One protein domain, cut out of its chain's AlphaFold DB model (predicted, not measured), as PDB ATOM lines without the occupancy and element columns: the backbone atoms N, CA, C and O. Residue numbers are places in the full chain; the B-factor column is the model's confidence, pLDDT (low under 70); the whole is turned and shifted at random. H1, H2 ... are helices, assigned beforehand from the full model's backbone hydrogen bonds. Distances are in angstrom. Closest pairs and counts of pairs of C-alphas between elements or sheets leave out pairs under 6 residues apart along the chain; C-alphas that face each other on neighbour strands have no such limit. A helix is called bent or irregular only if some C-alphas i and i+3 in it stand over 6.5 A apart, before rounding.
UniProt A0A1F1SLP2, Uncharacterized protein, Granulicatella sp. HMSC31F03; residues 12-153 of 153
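This is residues 12 to 153 of the 153 residues of an uncharacterized protein of Granulicatella sp. HMSC31F03 (UniProt A0A1F1SLP2). One very long helix, H4, makes the length of a rod; H1 and H5 pack on its last part as a small three-helix bundle, while H2 and H3 form an open frame with the rest. H2 meets H4 at its first residues and diverges, and H3 returns to H4 near residue 81. The printed part has 142 residues with five named helices, H1 to H5, and no named strand, all helix in class. It is extended, with a radius of gyration of the C-alphas of 24.3 A and spans of 80 by 28 by 21 A.

H1, residues 12 to 27, starts at C-alpha 12 (61.728, 13.742, -132.893) and is 22.6 A long. H2, residues 38 to 58, measures 29.7 A, and H3, residues 63 to 75, 17.9 A. H4, residues 79 to 128, measures 72.3 A, with a kink of 26 degrees near residue 86; it is neither bent nor irregular, but only just: C-alphas 88 and 91 are 6.0 A apart. H5, residues 132 to 151, measures 29.4 A and ends at C-alpha 151 (66.787, 28.680, -140.788); it is irregular, C-alphas 133 and 136 being 7.8 A apart.

H4 is the hub. H1 touches residues 108 to 126 of H4, the closest C-alphas, of Thr 21 and Ala 119, 5.2 A apart, at a shallow tilt of 25 degrees, the same way. H4 and H5, a hairpin, touch at Met 123 and Ile 138, closest C-alphas 6.2 A apart. Residues 38 to 42 of H2 touch H4, closest C-alphas Ala 38 and Phe 107, 5.0 A. H3 and H4, a hairpin, touch with C-alphas 73 and 81 closest, 5.2 A. Every O i to N i+4 pair is within hydrogen-bond range in H1, H2 and H3, against 45 of 46 in H4 and 14 of 16 in H5.

The farthest C-alphas, of Gln 75 and Asn 130, are 80.2 A apart. The printed part has no cut and no long link. Mean pLDDT of the printed part is 74.6, with 41 residues under 70, among them 31 to 43 and 53 to 67.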
ATOM      1  N   GLU A  12      62.264  13.348-134.197       75.56
ATOM      2  CA  GLU A  12      61.728  13.742-132.893       75.56
ATOM      3  C   GLU A  12      61.172  15.165-132.923       75.56
ATOM      4  O   GLU A  12      60.040  15.379-132.499       75.56
ATOM      5  N   GLN A  13      61.908  16.114-133.511       74.31
ATOM      6  CA  GLN A  13      61.442  17.494-133.689       74.31
ATOM      7  C   GLN A  13      60.177  17.556-134.550       74.31
ATOM      8  O   GLN A  13      59.230  18.273-134.235       74.31
ATOM      9  N   LEU A  14      60.128  16.763-135.623       77.06
ATOM     10  CA  LEU A  14      58.950  16.671-136.478       77.06
ATOM     11  C   LEU A  14      57.751  16.054-135.747       77.06
ATOM     12  O   LEU A  14      56.629  16.528-135.901       77.06
ATOM     13  N   ALA A  15      57.979  15.012-134.944       78.81
ATOM     14  CA  ALA A  15      56.940  14.371-134.149       78.81
ATOM     15  C   ALA A  15      56.389  15.312-133.067       78.81
ATOM     16  O   ALA A  15      55.173  15.384-132.900       78.81
ATOM     17  N   GLN A  16      57.259  16.072-132.395       80.44
ATOM     18  CA  GLN A  16      56.873  17.089-131.415       80.44
ATOM     19  C   GLN A  16      56.068  18.217-132.065       80.44
ATOM     20  O   GLN A  16      54.989  18.551-131.582       80.44
ATOM     21  N   PHE A  17      56.523  18.752-133.206       81.31
ATOM     22  CA  PHE A  17      55.780  19.795-133.921       81.31
ATOM     23  C   PHE A  17      54.418  19.299-134.411       81.31
ATOM     24  O   PHE A  17      53.418  20.013-134.354       81.31
ATOM     25  N   ARG A  18      54.363  18.049-134.876       81.81
ATOM     26  CA  ARG A  18      53.122  17.403-135.297       81.81
ATOM     27  C   ARG A  18      52.157  17.207-134.134       81.81
ATOM     28  O   ARG A  18      50.972  17.444-134.323       81.81
ATOM     29  N   TYR A  19      52.648  16.795-132.967       82.75
ATOM     30  CA  TYR A  19      51.838  16.676-131.755       82.75
ATOM     31  C   TYR A  19      51.257  18.034-131.351       82.75
ATOM     32  O   TYR A  19      50.046  18.153-131.207       82.75
ATOM     33  N   LEU A  20      52.096  19.070-131.288       82.62
ATOM     34  CA  LEU A  20      51.671  20.434-130.974       82.62
ATOM     35  C   LEU A  20      50.620  20.946-131.970       82.62
ATOM     36  O   LEU A  20      49.565  21.444-131.590       82.62
ATOM     37  N   THR A  21      50.868  20.749-133.268       82.62
ATOM     38  CA  THR A  21      49.919  21.118-134.327       82.62
ATOM     39  C   THR A  21      48.609  20.339-134.204       82.62
ATOM     40  O   THR A  21      47.545  20.902-134.448       82.62
ATOM     41  N   ASP A  22      48.660  19.057-133.836       83.38
ATOM     42  CA  ASP A  22      47.476  18.220-133.643       83.38
ATOM     43  C   ASP A  22      46.628  18.717-132.466       83.38
ATOM     44  O   ASP A  22      45.419  18.863-132.640       83.38
ATOM     45  N   THR A  23      47.250  19.048-131.331       83.31
ATOM     46  CA  THR A  23      46.574  19.649-130.169       83.31
ATOM     47  C   THR A  23      45.897  20.960-130.556       83.31
ATOM     48  O   THR A  23      44.688  21.101-130.387       83.31
ATOM     49  N   LEU A  24      46.631  21.879-131.196       81.62
ATOM     50  CA  LEU A  24      46.083  23.159-131.659       81.62
ATOM     51  C   LEU A  24      44.918  22.966-132.643       81.62
ATOM     52  O   LEU A  24      43.912  23.659-132.575       81.62
ATOM     53  N   THR A  25      45.034  22.018-133.576       83.56
ATOM     54  CA  THR A  25      44.006  21.755-134.602       83.56
ATOM     55  C   THR A  25      42.752  21.116-134.007       83.56
ATOM     56  O   THR A  25      41.642  21.437-134.438       83.56
ATOM     57  N   GLN A  26      42.916  20.223-133.028       83.31
ATOM     58  CA  GLN A  26      41.813  19.595-132.307       83.31
ATOM     59  C   GLN A  26      41.040  20.625-131.483       83.31
ATOM     60  O   GLN A  26      39.816  20.681-131.584       83.31
ATOM     61  N   GLU A  27      41.750  21.466-130.737       79.81
ATOM     62  CA  GLU A  27      41.155  22.520-129.914       79.81
ATOM     63  C   GLU A  27      40.516  23.630-130.762       79.81
ATOM     64  O   GLU A  27      39.464  24.157-130.410       79.81
ATOM     65  N   ALA A  28      41.076  23.916-131.941       76.62
ATOM     66  CA  ALA A  28      40.480  24.819-132.928       76.62
ATOM     67  C   ALA A  28      39.299  24.200-133.711       76.62
ATOM     68  O   ALA A  28      38.727  24.855-134.584       76.62
ATOM     69  N   GLY A  29      38.948  22.928-133.476       77.44
ATOM     70  CA  GLY A  29      37.834  22.245-134.149       77.44
ATOM     71  C   GLY A  29      38.029  22.001-135.655       77.44
ATOM     72  O   GLY A  29      37.062  21.757-136.385       77.44
ATOM     73  N   LEU A  30      39.264  22.059-136.160       77.00
ATOM     74  CA  LEU A  30      39.563  21.949-137.588       77.00
ATOM     75  C   LEU A  30      39.591  20.481-138.053       77.00
ATOM     76  O   LEU A  30      40.429  19.686-137.641       77.00
ATOM     77  N   LYS A  31      38.728  20.121-139.014       68.69
ATOM     78  CA  LYS A  31      38.687  18.776-139.639       68.69
ATOM     79  C   LYS A  31      39.630  18.609-140.845       68.69
ATOM     80  O   LYS A  31      39.406  17.741-141.688       68.69
ATOM     81  N   GLN A  32      40.647  19.461-140.995       62.22
ATOM     82  CA  GLN A  32      41.520  19.434-142.177       62.22
ATOM     83  C   GLN A  32      42.369  18.156-142.250       62.22
ATOM     84  O   GLN A  32      42.844  17.627-141.245       62.22
ATOM     85  N   ALA A  33      42.574  17.664-143.475       58.09
ATOM     86  CA  ALA A  33      43.360  16.465-143.731       58.09
ATOM     87  C   ALA A  33      44.834  16.692-143.358       58.09
ATOM     88  O   ALA A  33      45.511  17.547-143.930       58.09
ATOM     89  N   LYS A  34      45.335  15.891-142.410       64.75
ATOM     90  CA  LYS A  34      46.725  15.959-141.943       64.75
ATOM     91  C   LYS A  34      47.711  15.661-143.082       64.75
ATOM     92  O   LYS A  34      47.462  14.752-143.886       64.75
ATOM     93  N   PRO A  35      48.875  16.335-143.134       64.75
ATOM     94  CA  PRO A  35      49.929  15.964-144.069       64.75
ATOM     95  C   PRO A  35      50.391  14.513-143.820       64.75
ATOM     96  O   PRO A  35      50.665  14.091-142.688       64.75
ATOM     97  N   LYS A  36      50.449  13.715-144.900       67.44
ATOM     98  CA  LYS A  36      50.969  12.332-144.871       67.44
ATOM     99  C   LYS A  36      52.424  12.336-144.391       67.44
ATOM    100  O   LYS A  36      53.215  13.102-144.945       67.44
ATOM    101  N   ARG A  37      52.753  11.452-143.434       67.31
ATOM    102  CA  ARG A  37      54.102  11.320-142.854       67.31
ATOM    103  C   ARG A  37      55.154  11.172-143.951       67.31
ATOM    104  O   ARG A  37      54.983  10.374-144.879       67.31
ATOM    105  N   ALA A  38      56.263  11.885-143.807       63.50
ATOM    106  CA  ALA A  38      57.444  11.777-144.647       63.50
ATOM    107  C   ALA A  38      57.931  10.325-144.723       63.50
ATOM    108  O   ALA A  38      58.241   9.846-145.809       63.50
ATOM    109  N   GLU A  39      57.874   9.587-143.611       59.66
ATOM    110  CA  GLU A  39      58.218   8.161-143.546       59.66
ATOM    111  C   GLU A  39      57.333   7.282-144.438       59.66
ATOM    112  O   GLU A  39      57.837   6.383-145.099       59.66
ATOM    113  N   GLN A  40      56.029   7.564-144.538       61.38
ATOM    114  CA  GLN A  40      55.143   6.830-145.450       61.38
ATOM    115  C   GLN A  40      55.452   7.145-146.915       61.38
ATOM    116  O   GLN A  40      55.386   6.255-147.765       61.38
ATOM    117  N   LYS A  41      55.806   8.397-147.234       65.38
ATOM    118  CA  LYS A  41      56.223   8.773-148.595       65.38
ATOM    119  C   LYS A  41      57.561   8.137-148.966       65.38
ATOM    120  O   LYS A  41      57.681   7.598-150.060       65.38
ATOM    121  N   LEU A  42      58.517   8.128-148.037       64.06
ATOM    122  CA  LEU A  42      59.791   7.421-148.164       64.06
ATOM    123  C   LEU A  42      59.588   5.923-148.348       64.06
ATOM    124  O   LEU A  42      60.162   5.360-149.269       64.06
ATOM    125  N   ALA A  43      58.742   5.285-147.537       66.38
ATOM    126  CA  ALA A  43      58.440   3.863-147.664       66.38
ATOM    127  C   ALA A  43      57.781   3.542-149.013       66.38
ATOM    128  O   ALA A  43      58.150   2.570-149.661       66.38
ATOM    129  N   THR A  44      56.866   4.396-149.484       70.88
ATOM    130  CA  THR A  44      56.230   4.244-150.804       70.88
ATOM    131  C   THR A  44      57.257   4.360-151.932       70.88
ATOM    132  O   THR A  44      57.255   3.560-152.861       70.88
ATOM    133  N   ILE A  45      58.173   5.327-151.850       70.69
ATOM    134  CA  ILE A  45      59.223   5.512-152.859       70.69
ATOM    135  C   ILE A  45      60.266   4.402-152.789       70.69
ATOM    136  O   ILE A  45      60.693   3.916-153.830       70.69
ATOM    137  N   GLY A  46      60.643   3.962-151.591       69.44
ATOM    138  CA  GLY A  46      61.508   2.806-151.382       69.44
ATOM    139  C   GLY A  46      60.887   1.534-151.951       69.44
ATOM    140  O   GLY A  46      61.575   0.771-152.620       69.44
ATOM    141  N   PHE A  47      59.573   1.355-151.792       72.56
ATOM    142  CA  PHE A  47      58.827   0.254-152.396       72.56
ATOM    143  C   PHE A  47      58.835   0.328-153.929       72.56
ATOM    144  O   PHE A  47      59.169  -0.655-154.585       72.56
ATOM    145  N   ILE A  48      58.552   1.497-154.513       74.75
ATOM    146  CA  ILE A  48      58.599   1.707-155.972       74.75
ATOM    147  C   ILE A  48      60.019   1.488-156.515       74.75
ATOM    148  O   ILE A  48      60.195   0.834-157.538       74.75
ATOM    149  N   THR A  49      61.038   1.991-155.818       73.94
ATOM    150  CA  THR A  49      62.449   1.869-156.213       73.94
ATOM    151  C   THR A  49      62.927   0.424-156.106       73.94
ATOM    152  O   THR A  49      63.609  -0.053-157.005       73.94
ATOM    153  N   GLY A  50      62.536  -0.304-155.054       70.25
ATOM    154  CA  GLY A  50      62.826  -1.730-154.906       70.25
ATOM    155  C   GLY A  50      62.124  -2.577-155.969       70.25
ATOM    156  O   GLY A  50      62.736  -3.480-156.536       70.25
ATOM    157  N   PHE A  51      60.877  -2.239-156.305       76.25
ATOM    158  CA  PHE A  51      60.132  -2.896-157.375       76.25
ATOM    159  C   PHE A  51      60.761  -2.646-158.751       76.25
ATOM    160  O   PHE A  51      60.955  -3.594-159.512       76.25
ATOM    161  N   LEU A  52      61.156  -1.402-159.053       71.69
ATOM    162  CA  LEU A  52      61.932  -1.093-160.255       71.69
ATOM    163  C   LEU A  52      63.266  -1.840-160.243       71.69
ATOM    164  O   LEU A  52      63.577  -2.499-161.220       71.69
ATOM    165  N   GLY A  53      64.034  -1.807-159.154       67.25
ATOM    166  CA  GLY A  53      65.312  -2.516-159.047       67.25
ATOM    167  C   GLY A  53      65.180  -4.016-159.320       67.25
ATOM    168  O   GLY A  53      65.948  -4.569-160.101       67.25
ATOM    169  N   TYR A  54      64.156  -4.667-158.759       66.38
ATOM    170  CA  TYR A  54      63.835  -6.066-159.053       66.38
ATOM    171  C   TYR A  54      63.478  -6.280-160.530       66.38
ATOM    172  O   TYR A  54      63.983  -7.209-161.159       66.38
ATOM    173  N   PHE A  55      62.651  -5.402-161.103       68.00
ATOM    174  CA  PHE A  55      62.306  -5.442-162.523       68.00
ATOM    175  C   PHE A  55      63.553  -5.283-163.408       68.00
ATOM    176  O   PHE A  55      63.738  -6.059-164.337       68.00
ATOM    177  N   PHE A  56      64.453  -4.362-163.055       63.22
ATOM    178  CA  PHE A  56      65.716  -4.096-163.740       63.22
ATOM    179  C   PHE A  56      66.725  -5.252-163.630       63.22
ATOM    180  O   PHE A  56      67.428  -5.528-164.597       63.22
ATOM    181  N   ILE A  57      66.780  -5.962-162.495       62.50
ATOM    182  CA  ILE A  57      67.586  -7.190-162.333       62.50
ATOM    183  C   ILE A  57      67.005  -8.337-163.169       62.50
ATOM    184  O   ILE A  57      67.747  -9.145-163.728       62.50
ATOM    185  N   LYS A  58      65.672  -8.423-163.255       60.69
ATOM    186  CA  LYS A  58      64.986  -9.454-164.038       60.69
ATOM    187  C   LYS A  58      65.095  -9.199-165.545       60.69
ATOM    188  O   LYS A  58      65.149 -10.152-166.317       60.69
ATOM    189  N   THR A  59      65.143  -7.938-165.971       61.91
ATOM    190  CA  THR A  59      65.463  -7.576-167.354       61.91
ATOM    191  C   THR A  59      66.951  -7.811-167.603       61.91
ATOM    192  O   THR A  59      67.797  -7.229-166.935       61.91
ATOM    193  N   GLU A  60      67.306  -8.638-168.585       60.84
ATOM    194  CA  GLU A  60      68.688  -9.087-168.852       60.84
ATOM    195  C   GLU A  60      69.678  -7.981-169.288       60.84
ATOM    196  O   GLU A  60      70.825  -8.260-169.627       60.84
ATOM    197  N   ILE A  61      69.261  -6.717-169.224       63.09
ATOM    198  CA  ILE A  61      69.992  -5.513-169.628       63.09
ATOM    199  C   ILE A  61      71.327  -5.381-168.876       63.09
ATOM    200  O   ILE A  61      72.326  -4.973-169.461       63.09
ATOM    201  N   PHE A  62      71.381  -5.786-167.601       59.81
ATOM    202  CA  PHE A  62      72.618  -5.767-166.807       59.81
ATOM    203  C   PHE A  62      73.341  -7.114-166.725       59.81
ATOM    204  O   PHE A  62      74.491  -7.146-166.289       59.81
ATOM    205  N   LYS A  63      72.725  -8.219-167.164       63.50
ATOM    206  CA  LYS A  63      73.328  -9.563-167.103       63.50
ATOM    207  C   LYS A  63      74.580  -9.661-167.973       63.50
ATOM    208  O   LYS A  63      75.593 -10.181-167.524       63.50
ATOM    209  N   ALA A  64      74.525  -9.132-169.195       68.25
ATOM    210  CA  ALA A  64      75.655  -9.153-170.122       68.25
ATOM    211  C   ALA A  64      76.886  -8.378-169.595       68.25
ATOM    212  O   ALA A  64      77.961  -8.976-169.517       68.25
ATOM    213  N   PRO A  65      76.772  -7.102-169.164       66.12
ATOM    214  CA  PRO A  65      77.922  -6.371-168.633       66.12
ATOM    215  C   PRO A  65      78.405  -6.906-167.275       66.12
ATOM    216  O   PRO A  65      79.612  -6.926-167.047       66.12
ATOM    217  N   THR A  66      77.517  -7.390-166.395       66.44
ATOM    218  CA  THR A  66      77.934  -7.984-165.106       66.44
ATOM    219  C   THR A  66      78.668  -9.309-165.288       66.44
ATOM    220  O   THR A  66      79.732  -9.486-164.700       66.44
ATOM    221  N   MET A  67      78.178 -10.208-166.148       69.38
ATOM    222  CA  MET A  67      78.866 -11.462-166.482       69.38
ATOM    223  C   MET A  67      80.218 -11.205-167.149       69.38
ATOM    224  O   MET A  67      81.186 -11.880-166.820       69.38
ATOM    225  N   ALA A  68      80.316 -10.204-168.031       70.81
ATOM    226  CA  ALA A  68      81.583  -9.817-168.650       70.81
ATOM    227  C   ALA A  68      82.599  -9.294-167.618       70.81
ATOM    228  O   ALA A  68      83.774  -9.649-167.683       70.81
ATOM    229  N   LEU A  69      82.156  -8.494-166.642       67.88
ATOM    230  CA  LEU A  69      83.015  -7.980-165.571       67.88
ATOM    231  C   LEU A  69      83.488  -9.103-164.635       67.88
ATOM    232  O   LEU A  69      84.671  -9.177-164.313       67.88
ATOM    233  N   VAL A  70      82.581 -10.005-164.247       68.50
ATOM    234  CA  VAL A  70      82.884 -11.171-163.399       68.50
ATOM    235  C   VAL A  70      83.815 -12.149-164.120       68.50
ATOM    236  O   VAL A  70      84.777 -12.623-163.523       68.50
ATOM    237  N   ALA A  71      83.594 -12.403-165.413       71.25
ATOM    238  CA  ALA A  71      84.472 -13.243-166.225       71.25
ATOM    239  C   ALA A  71      85.884 -12.651-166.343       71.25
ATOM    240  O   ALA A  71      86.865 -13.382-166.237       71.25
ATOM    241  N   ARG A  72      85.999 -11.322-166.478       67.12
ATOM    242  CA  ARG A  72      87.293 -10.626-166.508       67.12
ATOM    243  C   ARG A  72      88.038 -10.718-165.174       67.12
ATOM    244  O   ARG A  72      89.248 -10.900-165.166       67.12
ATOM    245  N   VAL A  73      87.314 -10.638-164.056       63.19
ATOM    246  CA  VAL A  73      87.867 -10.853-162.707       63.19
ATOM    247  C   VAL A  73      88.307 -12.305-162.504       63.19
ATOM    248  O   VAL A  73      89.311 -12.544-161.840       63.19
ATOM    249  N   ALA A  74      87.591 -13.271-163.085       66.81
ATOM    250  CA  ALA A  74      87.921 -14.691-162.985       66.81
ATOM    251  C   ALA A  74      89.102 -15.117-163.882       66.81
ATOM    252  O   ALA A  74      89.851 -16.010-163.496       66.81
ATOM    253  N   GLN A  75      89.277 -14.503-165.060       67.06
ATOM    254  CA  GLN A  75      90.386 -14.803-165.981       67.06
ATOM    255  C   GLN A  75      91.699 -14.110-165.596       67.06
ATOM    256  O   GLN A  75      92.756 -14.723-165.704       67.06
ATOM    257  N   GLU A  76      91.640 -12.863-165.123       64.81
ATOM    258  CA  GLU A  76      92.808 -12.100-164.667       64.81
ATOM    259  C   GLU A  76      92.548 -11.559-163.251       64.81
ATOM    260  O   GLU A  76      92.241 -10.371-163.070       64.81
ATOM    261  N   PRO A  77      92.614 -12.426-162.220       60.97
ATOM    262  CA  PRO A  77      92.441 -12.004-160.839       60.97
ATOM    263  C   PRO A  77      93.637 -11.138-160.435       60.97
ATOM    264  O   PRO A  77      94.723 -11.620-160.125       60.97
ATOM    265  N   GLY A  78      93.431  -9.826-160.469       67.56
ATOM    266  CA  GLY A  78      94.425  -8.818-160.138       67.56
ATOM    267  C   GLY A  78      93.766  -7.654-159.410       67.56
ATOM    268  O   GLY A  78      92.550  -7.467-159.467       67.56
ATOM    269  N   PHE A  79      94.568  -6.843-158.722       70.19
ATOM    270  CA  PHE A  79      94.065  -5.706-157.943       70.19
ATOM    271  C   PHE A  79      93.157  -4.785-158.779       70.19
ATOM    272  O   PHE A  79      92.094  -4.383-158.324       70.19
ATOM    273  N   VAL A  80      93.517  -4.548-160.045       72.19
ATOM    274  CA  VAL A  80      92.768  -3.686-160.975       72.19
ATOM    275  C   VAL A  80      91.372  -4.232-161.293       72.19
ATOM    276  O   VAL A  80      90.411  -3.466-161.300       72.19
ATOM    277  N   SER A  81      91.227  -5.539-161.534       70.19
ATOM    278  CA  SER A  81      89.939  -6.144-161.898       70.19
ATOM    279  C   SER A  81      88.989  -6.198-160.696       70.19
ATOM    280  O   SER A  81      87.810  -5.854-160.823       70.19
ATOM    281  N   ILE A  82      89.511  -6.512-159.507       75.12
ATOM    282  CA  ILE A  82      88.754  -6.480-158.248       75.12
ATOM    283  C   ILE A  82      88.345  -5.043-157.895       75.12
ATOM    284  O   ILE A  82      87.184  -4.806-157.561       75.12
ATOM    285  N   SER A  83      89.247  -4.063-158.023       77.94
ATOM    286  CA  SER A  83      88.921  -2.649-157.796       77.94
ATOM    287  C   SER A  83      87.842  -2.140-158.751       77.94
ATOM    288  O   SER A  83      86.962  -1.398-158.318       77.94
ATOM    289  N   LEU A  84      87.858  -2.558-160.023       78.88
ATOM    290  CA  LEU A  84      86.832  -2.179-160.999       78.88
ATOM    291  C   LEU A  84      85.453  -2.736-160.616       78.88
ATOM    292  O   LEU A  84      84.453  -2.027-160.718       78.88
ATOM    293  N   LEU A  85      85.402  -3.985-160.140       77.69
ATOM    294  CA  LEU A  85      84.169  -4.621-159.676       77.69
ATOM    295  C   LEU A  85      83.631  -3.928-158.423       77.69
ATOM    296  O   LEU A  85      82.455  -3.572-158.375       77.69
ATOM    297  N   VAL A  86      84.491  -3.664-157.435       80.50
ATOM    298  CA  VAL A  86      84.102  -2.932-156.222       80.50
ATOM    299  C   VAL A  86      83.582  -1.543-156.575       80.50
ATOM    300  O   VAL A  86      82.526  -1.167-156.082       80.50
ATOM    301  N   LEU A  87      84.252  -0.803-157.461       81.62
ATOM    302  CA  LEU A  87      83.800   0.518-157.899       81.62
ATOM    303  C   LEU A  87      82.432   0.448-158.598       81.62
ATOM    304  O   LEU A  87      81.553   1.259-158.308       81.62
ATOM    305  N   PHE A  88      82.235  -0.550-159.468       79.12
ATOM    306  CA  PHE A  88      80.989  -0.752-160.209       79.12
ATOM    307  C   PHE A  88      79.782  -0.995-159.294       79.12
ATOM    308  O   PHE A  88      78.689  -0.541-159.615       79.12
ATOM    309  N   PHE A  89      79.960  -1.654-158.144       77.00
ATOM    310  CA  PHE A  89      78.882  -1.855-157.166       77.00
ATOM    311  C   PHE A  89      78.811  -0.753-156.101       77.00
ATOM    312  O   PHE A  89      77.719  -0.329-155.725       77.00
ATOM    313  N   ALA A  90      79.950  -0.255-155.622       78.81
ATOM    314  CA  ALA A  90      80.008   0.730-154.548       78.81
ATOM    315  C   ALA A  90      79.480   2.099-154.985       78.81
ATOM    316  O   ALA A  90      78.755   2.733-154.223       78.81
ATOM    317  N   VAL A  91      79.790   2.551-156.207       81.31
ATOM    318  CA  VAL A  91      79.359   3.873-156.692       81.31
ATOM    319  C   VAL A  91      77.830   3.967-156.812       81.31
ATOM    320  O   VAL A  91      77.265   4.909-156.254       81.31
ATOM    321  N   PRO A  92      77.115   3.009-157.437       76.88
ATOM    322  CA  PRO A  92      75.653   3.035-157.471       76.88
ATOM    323  C   PRO A  92      75.013   2.904-156.088       76.88
ATOM    324  O   PRO A  92      74.026   3.584-155.818       76.88
ATOM    325  N   LEU A  93      75.567   2.071-155.199       77.44
ATOM    326  CA  LEU A  93      75.053   1.919-153.832       77.44
ATOM    327  C   LEU A  93      75.226   3.203-153.016       77.44
ATOM    328  O   LEU A  93      74.296   3.632-152.330       77.44
ATOM    329  N   PHE A  94      76.385   3.850-153.128       80.00
ATOM    330  CA  PHE A  94      76.655   5.135-152.490       80.00
ATOM    331  C   PHE A  94      75.748   6.237-153.045       80.00
ATOM    332  O   PHE A  94      75.149   6.995-152.283       80.00
ATOM    333  N   PHE A  95      75.573   6.285-154.367       79.50
ATOM    334  CA  PHE A  95      74.674   7.235-155.013       79.50
ATOM    335  C   PHE A  95      73.217   7.032-154.577       79.50
ATOM    336  O   PHE A  95      72.533   7.998-154.237       79.50
ATOM    337  N   LEU A  96      72.755   5.780-154.506       78.25
ATOM    338  CA  LEU A  96      71.424   5.434-154.011       78.25
ATOM    339  C   LEU A  96      71.237   5.885-152.557       78.25
ATOM    340  O   LEU A  96      70.213   6.479-152.223       78.25
ATOM    341  N   TRP A  97      72.236   5.660-151.704       75.75
ATOM    342  CA  TRP A  97      72.218   6.112-150.314       75.75
ATOM    343  C   TRP A  97      72.119   7.641-150.200       75.75
ATOM    344  O   TRP A  97      71.277   8.156-149.461       75.75
ATOM    345  N   CYS A  98      72.920   8.382-150.972       78.12
ATOM    346  CA  CYS A  98      72.841   9.843-151.044       78.12
ATOM    347  C   CYS A  98      71.458  10.324-151.501       78.12
ATOM    348  O   CYS A  98      70.904  11.259-150.921       78.12
ATOM    349  N   LEU A  99      70.875   9.663-152.500       78.12
ATOM    350  CA  LEU A  99      69.558  10.003-153.028       78.12
ATOM    351  C   LEU A  99      68.455   9.767-151.985       78.12
ATOM    352  O   LEU A  99      67.575  10.612-151.822       78.12
ATOM    353  N   LEU A 100      68.536   8.681-151.210       75.12
ATOM    354  CA  LEU A 100      67.621   8.419-150.095       75.12
ATOM    355  C   LEU A 100      67.708   9.497-149.008       75.12
ATOM    356  O   LEU A 100      66.674   9.968-148.531       75.12
ATOM    357  N   LEU A 101      68.922   9.918-148.634       74.62
ATOM    358  CA  LEU A 101      69.119  10.993-147.657       74.62
ATOM    359  C   LEU A 101      68.540  12.325-148.151       74.62
ATOM    360  O   LEU A 101      67.860  13.018-147.392       74.62
ATOM    361  N   PHE A 102      68.760  12.659-149.422       75.12
ATOM    362  CA  PHE A 102      68.240  13.884-150.026       75.12
ATOM    363  C   PHE A 102      66.708  13.888-150.098       75.12
ATOM    364  O   PHE A 102      66.055  14.857-149.704       75.12
ATOM    365  N   LEU A 103      66.111  12.775-150.539       74.81
ATOM    366  CA  LEU A 103      64.660  12.607-150.554       74.81
ATOM    367  C   LEU A 103      64.069  12.729-149.150       74.81
ATOM    368  O   LEU A 103      63.044  13.387-148.972       74.81
ATOM    369  N   LYS A 104      64.724  12.134-148.148       73.50
ATOM    370  CA  LYS A 104      64.281  12.194-146.754       73.50
ATOM    371  C   LYS A 104      64.157  13.636-146.264       73.50
ATOM    372  O   LYS A 104      63.116  14.003-145.726       73.50
ATOM    373  N   GLN A 105      65.160  14.463-146.544       73.25
ATOM    374  CA  GLN A 105      65.153  15.882-146.188       73.25
ATOM    375  C   GLN A 105      64.044  16.666-146.913       73.25
ATOM    376  O   GLN A 105      63.246  17.339-146.265       73.25
ATOM    377  N   LYS A 106      63.903  16.477-148.233       75.50
ATOM    378  CA  LYS A 106      62.821  17.076-149.042       75.50
ATOM    379  C   LYS A 106      61.418  16.724-148.534       75.50
ATOM    380  O   LYS A 106      60.504  17.548-148.609       75.50
ATOM    381  N   PHE A 107      61.205  15.496-148.052       77.31
ATOM    382  CA  PHE A 107      59.906  15.100-147.501       77.31
ATOM    383  C   PHE A 107      59.621  15.734-146.147       77.31
ATOM    384  O   PHE A 107      58.475  16.121-145.919       77.31
ATOM    385  N   TYR A 108      60.633  15.875-145.292       74.62
ATOM    386  CA  TYR A 108      60.479  16.563-144.015       74.62
ATOM    387  C   TYR A 108      60.130  18.035-144.190       74.62
ATOM    388  O   TYR A 108      59.170  18.489-143.577       74.62
ATOM    389  N   GLU A 109      60.807  18.754-145.084       76.38
ATOM    390  CA  GLU A 109      60.472  20.151-145.400       76.38
ATOM    391  C   GLU A 109      59.013  20.294-145.857       76.38
ATOM    392  O   GLU A 109      58.281  21.173-145.404       76.38
ATOM    393  N   LYS A 110      58.550  19.383-146.722       78.50
ATOM    394  CA  LYS A 110      57.168  19.398-147.217       78.50
ATOM    395  C   LYS A 110      56.145  19.052-146.132       78.50
ATOM    396  O   LYS A 110      55.030  19.570-146.174       78.50
ATOM    397  N   GLU A 111      56.483  18.167-145.196       78.75
ATOM    398  CA  GLU A 111      55.627  17.866-144.043       78.75
ATOM    399  C   GLU A 111      55.561  19.054-143.080       78.75
ATOM    400  O   GLU A 111      54.456  19.463-142.729       78.75
ATOM    401  N   ILE A 112      56.704  19.655-142.733       80.12
ATOM    402  CA  ILE A 112      56.766  20.842-141.872       80.12
ATOM    403  C   ILE A 112      55.988  21.991-142.491       80.12
ATOM    404  O   ILE A 112      55.129  22.549-141.825       80.12
ATOM    405  N   SER A 113      56.207  22.310-143.766       81.00
ATOM    406  CA  SER A 113      55.472  23.384-144.444       81.00
ATOM    407  C   SER A 113      53.951  23.185-144.357       81.00
ATOM    408  O   SER A 113      53.215  24.127-144.067       81.00
ATOM    409  N   GLY A 114      53.471  21.945-144.520       81.06
ATOM    410  CA  GLY A 114      52.055  21.616-144.340       81.06
ATOM    411  C   GLY A 114      51.569  21.769-142.894       81.06
ATOM    412  O   GLY A 114      50.476  22.289-142.672       81.06
ATOM    413  N   LEU A 115      52.375  21.347-141.917       82.25
ATOM    414  CA  LEU A 115      52.075  21.501-140.490       82.25
ATOM    415  C   LEU A 115      52.071  22.975-140.061       82.25
ATOM    416  O   LEU A 115      51.161  23.379-139.352       82.25
ATOM    417  N   ILE A 116      52.999  23.803-140.554       84.38
ATOM    418  CA  ILE A 116      53.054  25.248-140.277       84.38
ATOM    419  C   ILE A 116      51.766  25.935-140.737       84.38
ATOM    420  O   ILE A 116      51.206  26.742-140.001       84.38
ATOM    421  N   VAL A 117      51.270  25.618-141.937       84.62
ATOM    422  CA  VAL A 117      50.018  26.204-142.446       84.62
ATOM    423  C   VAL A 117      48.828  25.830-141.561       84.62
ATOM    424  O   VAL A 117      47.972  26.675-141.300       84.62
ATOM    425  N   LEU A 118      48.770  24.580-141.096       82.50
ATOM    426  CA  LEU A 118      47.729  24.131-140.173       82.50
ATOM    427  C   LEU A 118      47.857  24.828-138.819       82.50
ATOM    428  O   LEU A 118      46.887  25.426-138.374       82.50
ATOM    429  N   ALA A 119      49.052  24.844-138.228       82.56
ATOM    430  CA  ALA A 119      49.324  25.509-136.961       82.56
ATOM    431  C   ALA A 119      48.963  27.002-137.014       82.56
ATOM    432  O   ALA A 119      48.220  27.465-136.159       82.56
ATOM    433  N   LYS A 120      49.371  27.747-138.056       84.94
ATOM    434  CA  LYS A 120      48.996  29.166-138.236       84.94
ATOM    435  C   LYS A 120      47.480  29.374-138.270       84.94
ATOM    436  O   LYS A 120      46.987  30.311-137.649       84.94
ATOM    437  N   LYS A 121      46.734  28.504-138.961       84.25
ATOM    438  CA  LYS A 121      45.263  28.573-138.989       84.25
ATOM    439  C   LYS A 121      44.646  28.255-137.627       84.25
ATOM    440  O   LYS A 121      43.748  28.970-137.202       84.25
ATOM    441  N   SER A 122      45.125  27.211-136.957       83.56
ATOM    442  CA  SER A 122      44.637  26.801-135.638       83.56
ATOM    443  C   SER A 122      44.898  27.879-134.585       83.56
ATOM    444  O   SER A 122      43.982  28.261-133.868       83.56
ATOM    445  N   MET A 123      46.110  28.441-134.549       84.81
ATOM    446  CA  MET A 123      46.472  29.538-133.644       84.81
ATOM    447  C   MET A 123      45.625  30.788-133.887       84.81
ATOM    448  O   MET A 123      45.207  31.420-132.927       84.81
ATOM    449  N   ALA A 124      45.347  31.144-135.147       85.25
ATOM    450  CA  ALA A 124      44.506  32.300-135.457       85.25
ATOM    451  C   ALA A 124      43.096  32.157-134.860       85.25
ATOM    452  O   ALA A 124      42.610  33.090-134.229       85.25
ATOM    453  N   ILE A 125      42.484  30.973-134.992       82.25
ATOM    454  CA  ILE A 125      41.167  30.674-134.409       82.25
ATOM    455  C   ILE A 125      41.236  30.689-132.879       82.25
ATOM    456  O   ILE A 125      40.397  31.309-132.234       82.25
ATOM    457  N   LEU A 126      42.250  30.046-132.291       81.56
ATOM    458  CA  LEU A 126      42.396  29.962-130.835       81.56
ATOM    459  C   LEU A 126      42.608  31.340-130.190       81.56
ATOM    460  O   LEU A 126      41.972  31.638-129.175       81.56
ATOM    461  N   LYS A 127      43.415  32.203-130.825       81.12
ATOM    462  CA  LYS A 127      43.605  33.608-130.431       81.12
ATOM    463  C   LYS A 127      42.314  34.417-130.560       81.12
ATOM    464  O   LYS A 127      42.007  35.204-129.673       81.12
ATOM    465  N   GLU A 128      41.531  34.202-131.618       81.06
ATOM    466  CA  GLU A 128      40.227  34.859-131.798       81.06
ATOM    467  C   GLU A 128      39.214  34.429-130.723       81.06
ATOM    468  O   GLU A 128      38.442  35.246-130.226       81.06
ATOM    469  N   THR A 129      39.267  33.167-130.290       79.19
ATOM    470  CA  THR A 129      38.439  32.648-129.188       79.19
ATOM    471  C   THR A 129      38.964  32.977-127.785       79.19
ATOM    472  O   THR A 129      38.330  32.588-126.805       79.19
ATOM    473  N   ASN A 130      40.088  33.697-127.671       73.50
ATOM    474  CA  ASN A 130      40.714  34.137-126.416       73.50
ATOM    475  C   ASN A 130      40.925  32.995-125.392       73.50
ATOM    476  O   ASN A 130      40.669  33.144-124.194       73.50
ATOM    477  N   ARG A 131      41.349  31.824-125.889       66.56
ATOM    478  CA  ARG A 131      41.637  30.613-125.102       66.56
ATOM    479  C   ARG A 131      42.978  30.755-124.370       66.56
ATOM    480  O   ARG A 131      44.020  30.390-124.900       66.56
ATOM    481  N   ILE A 132      42.929  31.281-123.148       73.62
ATOM    482  CA  ILE A 132      44.103  31.558-122.291       73.62
ATOM    483  C   ILE A 132      44.795  30.262-121.822       73.62
ATOM    484  O   ILE A 132      45.976  30.246-121.496       73.62
ATOM    485  N   ASP A 133      44.069  29.144-121.802       78.00
ATOM    486  CA  ASP A 133      44.584  27.822-121.431       78.00
ATOM    487  C   ASP A 133      45.603  27.252-122.432       78.00
ATOM    488  O   ASP A 133      46.285  26.283-122.110       78.00
ATOM    489  N   MET A 134      45.718  27.848-123.624       77.69
ATOM    490  CA  MET A 134      46.601  27.390-124.701       77.69
ATOM    491  C   MET A 134      47.726  28.371-125.052       77.69
ATOM    492  O   MET A 134      48.435  28.146-126.034       77.69
ATOM    493  N   ASP A 135      47.903  29.451-124.286       80.81
ATOM    494  CA  ASP A 135      48.889  30.495-124.600       80.81
ATOM    495  C   ASP A 135      50.318  29.937-124.715       80.81
ATOM    496  O   ASP A 135      51.032  30.286-125.657       80.81
ATOM    497  N   ASP A 136      50.699  29.002-123.840       81.56
ATOM    498  CA  ASP A 136      52.015  28.349-123.873       81.56
ATOM    499  C   ASP A 136      52.225  27.533-125.167       81.56
ATOM    500  O   ASP A 136      53.259  27.651-125.828       81.56
ATOM    501  N   ASP A 137      51.224  26.740-125.574       81.88
ATOM    502  CA  ASP A 137      51.277  25.913-126.790       81.88
ATOM    503  C   ASP A 137      51.313  26.776-128.063       81.88
ATOM    504  O   ASP A 137      51.972  26.438-129.055       81.88
ATOM    505  N   ILE A 138      50.604  27.906-128.042       81.00
ATOM    506  CA  ILE A 138      50.607  28.897-129.117       81.00
ATOM    507  C   ILE A 138      51.981  29.575-129.201       81.00
ATOM    508  O   ILE A 138      52.537  29.669-130.296       81.00
ATOM    509  N   GLU A 139      52.562  30.003-128.076       84.25
ATOM    510  CA  GLU A 139      53.889  30.631-128.040       84.25
ATOM    511  C   GLU A 139      54.982  29.667-128.530       84.25
ATOM    512  O   GLU A 139      55.859  30.042-129.316       84.25
ATOM    513  N   ASP A 140      54.918  28.400-128.112       83.38
ATOM    514  CA  ASP A 140      55.823  27.356-128.583       83.38
ATOM    515  C   ASP A 140      55.720  27.156-130.101       83.38
ATOM    516  O   ASP A 140      56.743  27.081-130.793       83.38
ATOM    517  N   ALA A 141      54.500  27.095-130.640       82.00
ATOM    518  CA  ALA A 141      54.274  26.934-132.072       82.00
ATOM    519  C   ALA A 141      54.791  28.145-132.861       82.00
ATOM    520  O   ALA A 141      55.458  27.961-133.881       82.00
ATOM    521  N   GLU A 142      54.559  29.368-132.378       85.00
ATOM    522  CA  GLU A 142      55.090  30.592-132.987       85.00
ATOM    523  C   GLU A 142      56.618  30.611-132.992       85.00
ATOM    524  O   GLU A 142      57.225  30.910-134.025       85.00
ATOM    525  N   PHE A 143      57.249  30.215-131.885       85.12
ATOM    526  CA  PHE A 143      58.702  30.108-131.805       85.12
ATOM    527  C   PHE A 143      59.252  29.094-132.814       85.12
ATOM    528  O   PHE A 143      60.198  29.402-133.541       85.12
ATOM    529  N   ILE A 144      58.662  27.897-132.897       83.12
ATOM    530  CA  ILE A 144      59.112  26.831-133.807       83.12
ATOM    531  C   ILE A 144      58.946  27.252-135.275       83.12
ATOM    532  O   ILE A 144      59.847  27.027-136.088       83.12
ATOM    533  N   ILE A 145      57.827  27.900-135.614       84.06
ATOM    534  CA  ILE A 145      57.557  28.419-136.960       84.06
ATOM    535  C   ILE A 145      58.574  29.501-137.337       84.06
ATOM    536  O   ILE A 145      59.197  29.407-138.394       84.06
ATOM    537  N   ALA A 146      58.778  30.498-136.472       83.81
ATOM    538  CA  ALA A 146      59.727  31.581-136.723       83.81
ATOM    539  C   ALA A 146      61.167  31.058-136.844       83.81
ATOM    540  O   ALA A 146      61.942  31.514-137.685       83.81
ATOM    541  N   ASN A 147      61.523  30.061-136.031       83.50
ATOM    542  CA  ASN A 147      62.819  29.396-136.097       83.50
ATOM    543  C   ASN A 147      63.016  28.660-137.431       83.50
ATOM    544  O   ASN A 147      64.076  28.781-138.045       83.50
ATOM    545  N   TYR A 148      61.995  27.940-137.902       77.75
ATOM    546  CA  TYR A 148      62.025  27.271-139.201       77.75
ATOM    547  C   TYR A 148      62.143  28.265-140.363       77.75
ATOM    548  O   TYR A 148      62.956  28.066-141.260       77.75
ATOM    549  N   GLU A 149      61.366  29.350-140.357       78.88
ATOM    550  CA  GLU A 149      61.422  30.376-141.408       78.88
ATOM    551  C   GLU A 149      62.793  31.062-141.458       78.88
ATOM    552  O   GLU A 149      63.319  31.303-142.539       78.88
ATOM    553  N   LYS A 150      63.417  31.302-140.298       80.19
ATOM    554  CA  LYS A 150      64.753  31.904-140.212       80.19
ATOM    555  C   LYS A 150      65.880  30.980-140.688       80.19
ATOM    556  O   LYS A 150      66.878  31.478-141.190       80.19
ATOM    557  N   ASN A 151      65.741  29.668-140.492       71.00
ATOM    558  CA  ASN A 151      66.787  28.680-140.788       71.00
ATOM    559  C   ASN A 151      66.560  27.892-142.094       71.00
ATOM    560  O   ASN A 151      67.410  27.082-142.458       71.00
ATOM    561  N   SER A 152      65.418  28.071-142.772       59.75
ATOM    562  CA  SER A 152      65.120  27.437-144.071       59.75
ATOM    563  C   SER A 152      65.270  28.371-145.283       59.75
ATOM    564  O   SER A 152      65.109  27.904-146.413       59.75
ATOM    565  N   LEU A 153      65.592  29.652-145.048       46.44
ATOM    566  CA  LEU A 153      66.065  30.637-146.036       46.44
ATOM    567  C   LEU A 153      67.597  30.650-146.085       46.44
ATOM    568  O   LEU A 153      68.130  30.802-147.206       46.44
TER     569      LEU A 153